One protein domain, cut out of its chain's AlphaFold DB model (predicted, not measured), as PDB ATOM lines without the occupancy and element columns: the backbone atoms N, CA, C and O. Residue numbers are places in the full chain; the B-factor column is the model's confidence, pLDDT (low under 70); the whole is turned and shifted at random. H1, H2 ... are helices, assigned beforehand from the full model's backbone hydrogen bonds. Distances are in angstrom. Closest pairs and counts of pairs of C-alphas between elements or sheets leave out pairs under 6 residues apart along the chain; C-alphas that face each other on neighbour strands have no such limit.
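AT A GLANCE: This is residues 4 to 59 of the 62 residues of the protein "Kanamycin biosynthetic protein" of Streptomyces incarnatus (UniProt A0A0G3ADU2). Two long helices, H2 and H3, form the arms of a wide, open V with its point at residues 33 to 37, and the short helix H1 turns off about perpendicular at the far end of the H2 arm. The space between the two long arms is empty, and H3 stands free along residues 39 to 58. The printed part has 56 residues with three named helices in the order H1, H2, H3 and no named strand; the class is all helix. The whole is extended, with a radius of gyration of the C-alphas of 18.3 A, and elongated, with spans of 51 by 28 by 18 A.

IN THESE COORDINATES: H1, residues 4 to 11, begins at C-alpha 4 at (72.510, 95.975, 141.359) and is 10.4 A long from first to last C-alpha. H2, residues 15 to 32, is 25.0 A long and ends at C-alpha 32 at (73.509, 119.926, 129.376). H3, residues 38 to 58, is the longest helix, 29.7 A, and ends at C-alpha 58 at (103.408, 102.088, 108.055).

HOW THE PARTS SIT: H1 and H2 are close but not clearly touching, and their closest C-alphas, those of Leu 11 and Ala 18, are 6.2 A apart. Their lines are about perpendicular, at 78 degrees. H3 is apart from both H1 and H2. In H1, H2 and H3 every O i to N i+4 pair is within hydrogen-bond range.

THE WHOLE: The two C-alphas farthest apart, those of Gly 13 and Asp 58, are 51.1 A from each other. The printed part has no cut. The links H1 to H2 and H2 to H3 are tight, with 3 and 5 residues between the helices. The mean pLDDT of the printed part is 73.8, and 19 residues are under 70: residues 13 to 19, residue 31, residues 33 to 38 and residues 55 to 59.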
ATOM      1  N   MET A   4      72.496  96.855 142.527       81.38
ATOM      2  CA  MET A   4      72.510  95.975 141.359       81.38
ATOM      3  C   MET A   4      71.232  95.137 141.234       81.38
ATOM      4  O   MET A   4      70.715  94.975 140.131       81.38
ATOM      5  N   ASP A   5      70.691  94.631 142.343       82.62
ATOM      6  CA  ASP A   5      69.456  93.836 142.329       82.62
ATOM      7  C   ASP A   5      68.257  94.708 141.963       82.62
ATOM      8  O   ASP A   5      67.396  94.286 141.198       82.62
ATOM      9  N   LYS A   6      68.240  95.958 142.442       73.94
ATOM     10  CA  LYS A   6      67.202  96.938 142.108       73.94
ATOM     11  C   LYS A   6      67.260  97.344 140.634       73.94
ATOM     12  O   LYS A   6      66.221  97.403 139.989       73.94
ATOM     13  N   ILE A   7      68.458  97.558 140.085       75.19
ATOM     14  CA  ILE A   7      68.648  97.826 138.651       75.19
ATOM     15  C   ILE A   7      68.202  96.619 137.825       75.19
ATOM     16  O   ILE A   7      67.406  96.781 136.908       75.19
ATOM     17  N   LYS A   8      68.627  95.401 138.181       72.12
ATOM     18  CA  LYS A   8      68.181  94.175 137.501       72.12
ATOM     19  C   LYS A   8      66.667  94.008 137.555       72.12
ATOM     20  O   LYS A   8      66.075  93.632 136.555       72.12
ATOM     21  N   GLN A   9      66.036  94.283 138.692       76.75
ATOM     22  CA  GLN A   9      64.588  94.155 138.847       76.75
ATOM     23  C   GLN A   9      63.824  95.219 138.046       76.75
ATOM     24  O   GLN A   9      62.815  94.888 137.433       76.75
ATOM     25  N   MET A  10      64.327  96.459 137.994       72.62
ATOM     26  CA  MET A  10      63.772  97.502 137.124       72.62
ATOM     27  C   MET A  10      63.938  97.136 135.644       72.62
ATOM     28  O   MET A  10      62.986  97.250 134.885       72.62
ATOM     29  N   LEU A  11      65.097  96.610 135.238       71.81
ATOM     30  CA  LEU A  11      65.333  96.163 133.861       71.81
ATOM     31  C   LEU A  11      64.437  94.978 133.468       71.81
ATOM     32  O   LEU A  11      63.848  94.990 132.398       71.81
ATOM     33  N   LYS A  12      64.271  93.977 134.342       74.38
ATOM     34  CA  LYS A  12      63.578  92.712 134.025       74.38
ATOM     35  C   LYS A  12      62.055  92.839 133.829       74.38
ATOM     36  O   LYS A  12      61.424  91.862 133.439       74.38
ATOM     37  N   GLY A  13      61.460  93.997 134.118       68.75
ATOM     38  CA  GLY A  13      60.027  94.268 133.919       68.75
ATOM     39  C   GLY A  13      59.713  95.614 133.263       68.75
ATOM     40  O   GLY A  13      58.560  95.875 132.934       68.75
ATOM     41  N   HIS A  14      60.723  96.460 133.060       68.25
ATOM     42  CA  HIS A  14      60.589  97.780 132.455       68.25
ATOM     43  C   HIS A  14      61.730  98.059 131.468       68.25
ATOM     44  O   HIS A  14      62.261  99.167 131.442       68.25
ATOM     45  N   GLU A  15      62.111  97.074 130.648       61.31
ATOM     46  CA  GLU A  15      63.085  97.254 129.557       61.31
ATOM     47  C   GLU A  15      62.752  98.483 128.696       61.31
ATOM     48  O   GLU A  15      63.637  99.284 128.403       61.31
ATOM     49  N   ASP A  16      61.467  98.718 128.416       63.91
ATOM     50  CA  ASP A  16      61.003  99.904 127.687       63.91
ATOM     51  C   ASP A  16      61.230 101.217 128.454       63.91
ATOM     52  O   ASP A  16      61.602 102.227 127.854       63.91
ATOM     53  N   GLN A  17      61.057 101.238 129.784       67.00
ATOM     54  CA  GLN A  17      61.322 102.445 130.587       67.00
ATOM     55  C   GLN A  17      62.813 102.658 130.818       67.00
ATOM     56  O   GLN A  17      63.251 103.797 130.936       67.00
ATOM     57  N   ALA A  18      63.595 101.582 130.874       68.38
ATOM     58  CA  ALA A  18      65.041 101.664 130.924       68.38
ATOM     59  C   ALA A  18      65.587 102.211 129.608       68.38
ATOM     60  O   ALA A  18      66.398 103.125 129.640       68.38
ATOM     61  N   LYS A  19      65.077 101.738 128.466       64.56
ATOM     62  CA  LYS A  19      65.418 102.275 127.146       64.56
ATOM     63  C   LYS A  19      65.013 103.744 127.025       64.56
ATOM     64  O   LYS A  19      65.859 104.584 126.757       64.56
ATOM     65  N   THR A  20      63.773 104.078 127.386       70.06
ATOM     66  CA  THR A  20      63.286 105.470 127.409       70.06
ATOM     67  C   THR A  20      64.100 106.353 128.363       70.06
ATOM     68  O   THR A  20      64.352 107.521 128.083       70.06
ATOM     69  N   GLY A  21      64.503 105.812 129.513       74.50
ATOM     70  CA  GLY A  21      65.291 106.513 130.519       74.50
ATOM     71  C   GLY A  21      66.739 106.726 130.095       74.50
ATOM     72  O   GLY A  21      67.284 107.788 130.368       74.50
ATOM     73  N   VAL A  22      67.340 105.751 129.411       73.50
ATOM     74  CA  VAL A  22      68.686 105.845 128.836       73.50
ATOM     75  C   VAL A  22      68.703 106.841 127.684       73.50
ATOM     76  O   VAL A  22      69.551 107.723 127.700       73.50
ATOM     77  N   ASP A  23      67.740 106.774 126.763       74.19
ATOM     78  CA  ASP A  23      67.639 107.705 125.633       74.19
ATOM     79  C   ASP A  23      67.450 109.146 126.142       74.19
ATOM     80  O   ASP A  23      68.189 110.056 125.777       74.19
ATOM     81  N   LYS A  24      66.539 109.349 127.105       79.94
ATOM     82  CA  LYS A  24      66.286 110.670 127.700       79.94
ATOM     83  C   LYS A  24      67.438 111.170 128.575       79.94
ATOM     84  O   LYS A  24      67.642 112.378 128.682       79.94
ATOM     85  N   ALA A  25      68.167 110.268 129.231       78.50
ATOM     86  CA  ALA A  25      69.378 110.618 129.963       78.50
ATOM     87  C   ALA A  25      70.507 110.999 129.005       78.50
ATOM     88  O   ALA A  25      71.193 111.974 129.286       78.50
ATOM     89  N   GLY A  26      70.655 110.290 127.882       70.56
ATOM     90  CA  GLY A  26      71.561 110.641 126.789       70.56
ATOM     91  C   GLY A  26      71.268 112.045 126.276       70.56
ATOM     92  O   GLY A  26      72.121 112.914 126.398       70.56
ATOM     93  N   ASP A  27      70.021 112.313 125.883       73.69
ATOM     94  CA  ASP A  27      69.601 113.632 125.397       73.69
ATOM     95  C   ASP A  27      69.788 114.740 126.443       73.69
ATOM     96  O   ASP A  27      70.237 115.836 126.118       73.69
ATOM     97  N   MET A  28      69.458 114.493 127.718       75.56
ATOM     98  CA  MET A  28      69.639 115.491 128.779       75.56
ATOM     99  C   MET A  28      71.104 115.733 129.122       75.56
ATOM    100  O   MET A  28      71.458 116.864 129.461       75.56
ATOM    101  N   ILE A  29      71.931 114.688 129.108       73.50
ATOM    102  CA  ILE A  29      73.370 114.812 129.307       73.50
ATOM    103  C   ILE A  29      73.919 115.591 128.127       73.50
ATOM    104  O   ILE A  29      74.403 116.684 128.365       73.50
ATOM    105  N   ASP A  30      73.713 115.144 126.891       70.50
ATOM    106  CA  ASP A  30      74.189 115.797 125.670       70.50
ATOM    107  C   ASP A  30      73.740 117.259 125.573       70.50
ATOM    108  O   ASP A  30      74.567 118.133 125.318       70.50
ATOM    109  N   GLN A  31      72.478 117.571 125.890       69.81
ATOM    110  CA  GLN A  31      71.985 118.953 125.943       69.81
ATOM    111  C   GLN A  31      72.617 119.776 127.072       69.81
ATOM    112  O   GLN A  31      72.914 120.949 126.872       69.81
ATOM    113  N   ARG A  32      72.839 119.210 128.268       70.06
ATOM    114  CA  ARG A  32      73.509 119.926 129.376       70.06
ATOM    115  C   ARG A  32      75.008 120.067 129.159       70.06
ATOM    116  O   ARG A  32      75.611 121.022 129.645       70.06
ATOM    117  N   THR A  33      75.610 119.099 128.486       68.44
ATOM    118  CA  THR A  33      77.011 119.116 128.095       68.44
ATOM    119  C   THR A  33      77.234 119.753 126.743       68.44
ATOM    120  O   THR A  33      78.384 119.715 126.331       68.44
ATOM    121  N   GLN A  34      76.200 120.357 126.129       58.66
ATOM    122  CA  GLN A  34      76.228 121.255 124.965       58.66
ATOM    123  C   GLN A  34      77.653 121.729 124.667       58.66
ATOM    124  O   GLN A  34      78.169 122.646 125.306       58.66
ATOM    125  N   ASP A  35      78.336 120.999 123.790       61.44
ATOM    126  CA  ASP A  35      79.697 121.272 123.320       61.44
ATOM    127  C   ASP A  35      80.864 121.178 124.323       61.44
ATOM    128  O   ASP A  35      82.032 121.143 123.926       61.44
ATOM    129  N   LYS A  36      80.603 121.044 125.624       66.69
ATOM    130  CA  LYS A  36      81.626 120.937 126.672       66.69
ATOM    131  C   LYS A  36      82.528 119.714 126.498       66.69
ATOM    132  O   LYS A  36      83.730 119.813 126.737       66.69
ATOM    133  N   TYR A  37      81.966 118.584 126.061       64.25
ATOM    134  CA  TYR A  37      82.735 117.381 125.714       64.25
ATOM    135  C   TYR A  37      82.924 117.189 124.212       64.25
ATOM    136  O   TYR A  37      83.773 116.387 123.841       64.25
ATOM    137  N   SER A  38      82.226 117.955 123.366       67.12
ATOM    138  CA  SER A  38      82.442 117.954 121.911       67.12
ATOM    139  C   SER A  38      83.922 118.177 121.590       67.12
ATOM    140  O   SER A  38      84.546 117.347 120.946       67.12
ATOM    141  N   SER A  39      84.555 119.171 122.225       71.50
ATOM    142  CA  SER A  39      86.000 119.413 122.076       71.50
ATOM    143  C   SER A  39      86.904 118.241 122.504       71.50
ATOM    144  O   SER A  39      87.980 118.050 121.937       71.50
ATOM    145  N   GLN A  40      86.495 117.446 123.500       78.94
ATOM    146  CA  GLN A  40      87.250 116.267 123.943       78.94
ATOM    147  C   GLN A  40      87.036 115.081 123.002       78.94
ATOM    148  O   GLN A  40      87.992 114.357 122.720       78.94
ATOM    149  N   VAL A  41      85.812 114.907 122.502       78.75
ATOM    150  CA  VAL A  41      85.464 113.904 121.493       78.75
ATOM    151  C   VAL A  41      86.177 114.218 120.179       78.75
ATOM    152  O   VAL A  41      86.843 113.336 119.655       78.75
ATOM    153  N   ASP A  42      86.173 115.469 119.722       79.19
ATOM    154  CA  ASP A  42      86.906 115.929 118.538       79.19
ATOM    155  C   ASP A  42      88.416 115.704 118.685       79.19
ATOM    156  O   ASP A  42      89.086 115.234 117.764       79.19
ATOM    157  N   ALA A  43      88.985 116.000 119.859       85.81
ATOM    158  CA  ALA A  43      90.396 115.740 120.129       85.81
ATOM    159  C   ALA A  43      90.715 114.235 120.144       85.81
ATOM    160  O   ALA A  43      91.787 113.826 119.688       85.81
ATOM    161  N   ALA A  44      89.803 113.410 120.663       86.00
ATOM    162  CA  ALA A  44      89.939 111.960 120.666       86.00
ATOM    163  C   ALA A  44      89.816 111.378 119.251       86.00
ATOM    164  O   ALA A  44      90.671 110.588 118.862       86.00
ATOM    165  N   GLN A  45      88.827 111.817 118.471       86.12
ATOM    166  CA  GLN A  45      88.643 111.449 117.066       86.12
ATOM    167  C   GLN A  45      89.865 111.848 116.241       86.12
ATOM    168  O   GLN A  45      90.467 110.997 115.602       86.12
ATOM    169  N   LYS A  46      90.342 113.091 116.369       88.38
ATOM    170  CA  LYS A  46      91.547 113.557 115.671       88.38
ATOM    171  C   LYS A  46      92.789 112.735 116.020       88.38
ATOM    172  O   LYS A  46      93.628 112.495 115.155       88.38
ATOM    173  N   ARG A  47      92.943 112.315 117.281       87.75
ATOM    174  CA  ARG A  47      94.040 111.418 117.678       87.75
ATOM    175  C   ARG A  47      93.856 110.026 117.093       87.75
ATOM    176  O   ARG A  47      94.820 109.482 116.574       87.75
ATOM    177  N   ALA A  48      92.654 109.465 117.166       88.06
ATOM    178  CA  ALA A  48      92.345 108.163 116.590       88.06
ATOM    179  C   ALA A  48      92.620 108.146 115.080       88.06
ATOM    180  O   ALA A  48      93.335 107.262 114.618       88.06
ATOM    181  N   ASP A  49      92.172 109.166 114.349       87.25
ATOM    182  CA  ASP A  49      92.451 109.336 112.922       87.25
ATOM    183  C   ASP A  49      93.953 109.433 112.656       87.25
ATOM    184  O   ASP A  49      94.459 108.755 111.772       87.25
ATOM    185  N   GLN A  50      94.706 110.190 113.464       86.38
ATOM    186  CA  GLN A  50      96.168 110.247 113.341       86.38
ATOM    187  C   GLN A  50      96.839 108.895 113.589       86.38
ATOM    188  O   GLN A  50      97.776 108.554 112.872       86.38
ATOM    189  N   TYR A  51      96.387 108.127 114.582       85.31
ATOM    190  CA  TYR A  51      96.904 106.783 114.851       85.31
ATOM    191  C   TYR A  51      96.573 105.812 113.719       85.31
ATOM    192  O   TYR A  51      97.425 105.020 113.325       85.31
ATOM    193  N   ILE A  52      95.355 105.880 113.182       84.81
ATOM    194  CA  ILE A  52      94.922 105.058 112.052       84.81
ATOM    195  C   ILE A  52      95.714 105.437 110.800       84.81
ATOM    196  O   ILE A  52      96.226 104.549 110.126       84.81
ATOM    197  N   ASP A  53      95.879 106.727 110.514       80.56
ATOM    198  CA  ASP A  53      96.658 107.220 109.378       80.56
ATOM    199  C   ASP A  53      98.145 106.877 109.505       80.56
ATOM    200  O   ASP A  53      98.765 106.511 108.509       80.56
ATOM    201  N   GLN A  54      98.729 106.957 110.706       75.88
ATOM    202  CA  GLN A  54     100.100 106.502 110.961       75.88
ATOM    203  C   GLN A  54     100.227 104.992 110.740       75.88
ATOM    204  O   GLN A  54     101.054 104.571 109.936       75.88
ATOM    205  N   ASN A  55      99.332 104.186 111.322       69.81
ATOM    206  CA  ASN A  55      99.304 102.740 111.083       69.81
ATOM    207  C   ASN A  55      99.086 102.387 109.603       69.81
ATOM    208  O   ASN A  55      99.622 101.393 109.118       69.81
ATOM    209  N   ARG A  56      98.303 103.183 108.868       64.38
ATOM    210  CA  ARG A  56      98.036 102.983 107.437       64.38
ATOM    211  C   ARG A  56      99.213 103.404 106.557       64.38
ATOM    212  O   ARG A  56      99.389 102.842 105.481       64.38
ATOM    213  N   ARG A  57     100.016 104.380 106.992       63.03
ATOM    214  CA  ARG A  57     101.269 104.770 106.325       63.03
ATOM    215  C   ARG A  57     102.371 103.736 106.543       63.03
ATOM    216  O   ARG A  57     103.111 103.465 105.602       63.03
ATOM    217  N   ASP A  58     102.429 103.132 107.727       59.59
ATOM    218  CA  ASP A  58     103.408 102.088 108.055       59.59
ATOM    219  C   ASP A  58     103.030 100.710 107.486       59.59
ATOM    220  O   ASP A  58     103.899  99.864 107.277       59.59
ATOM    221  N   ASN A  59     101.750 100.485 107.173       60.12
ATOM    222  CA  ASN A  59     101.282  99.280 106.496       60.12
ATOM    223  C   ASN A  59     100.377  99.652 105.306       60.12
ATOM    224  O   ASN A  59      99.148  99.675 105.450       60.12
TER     225      ASN A  59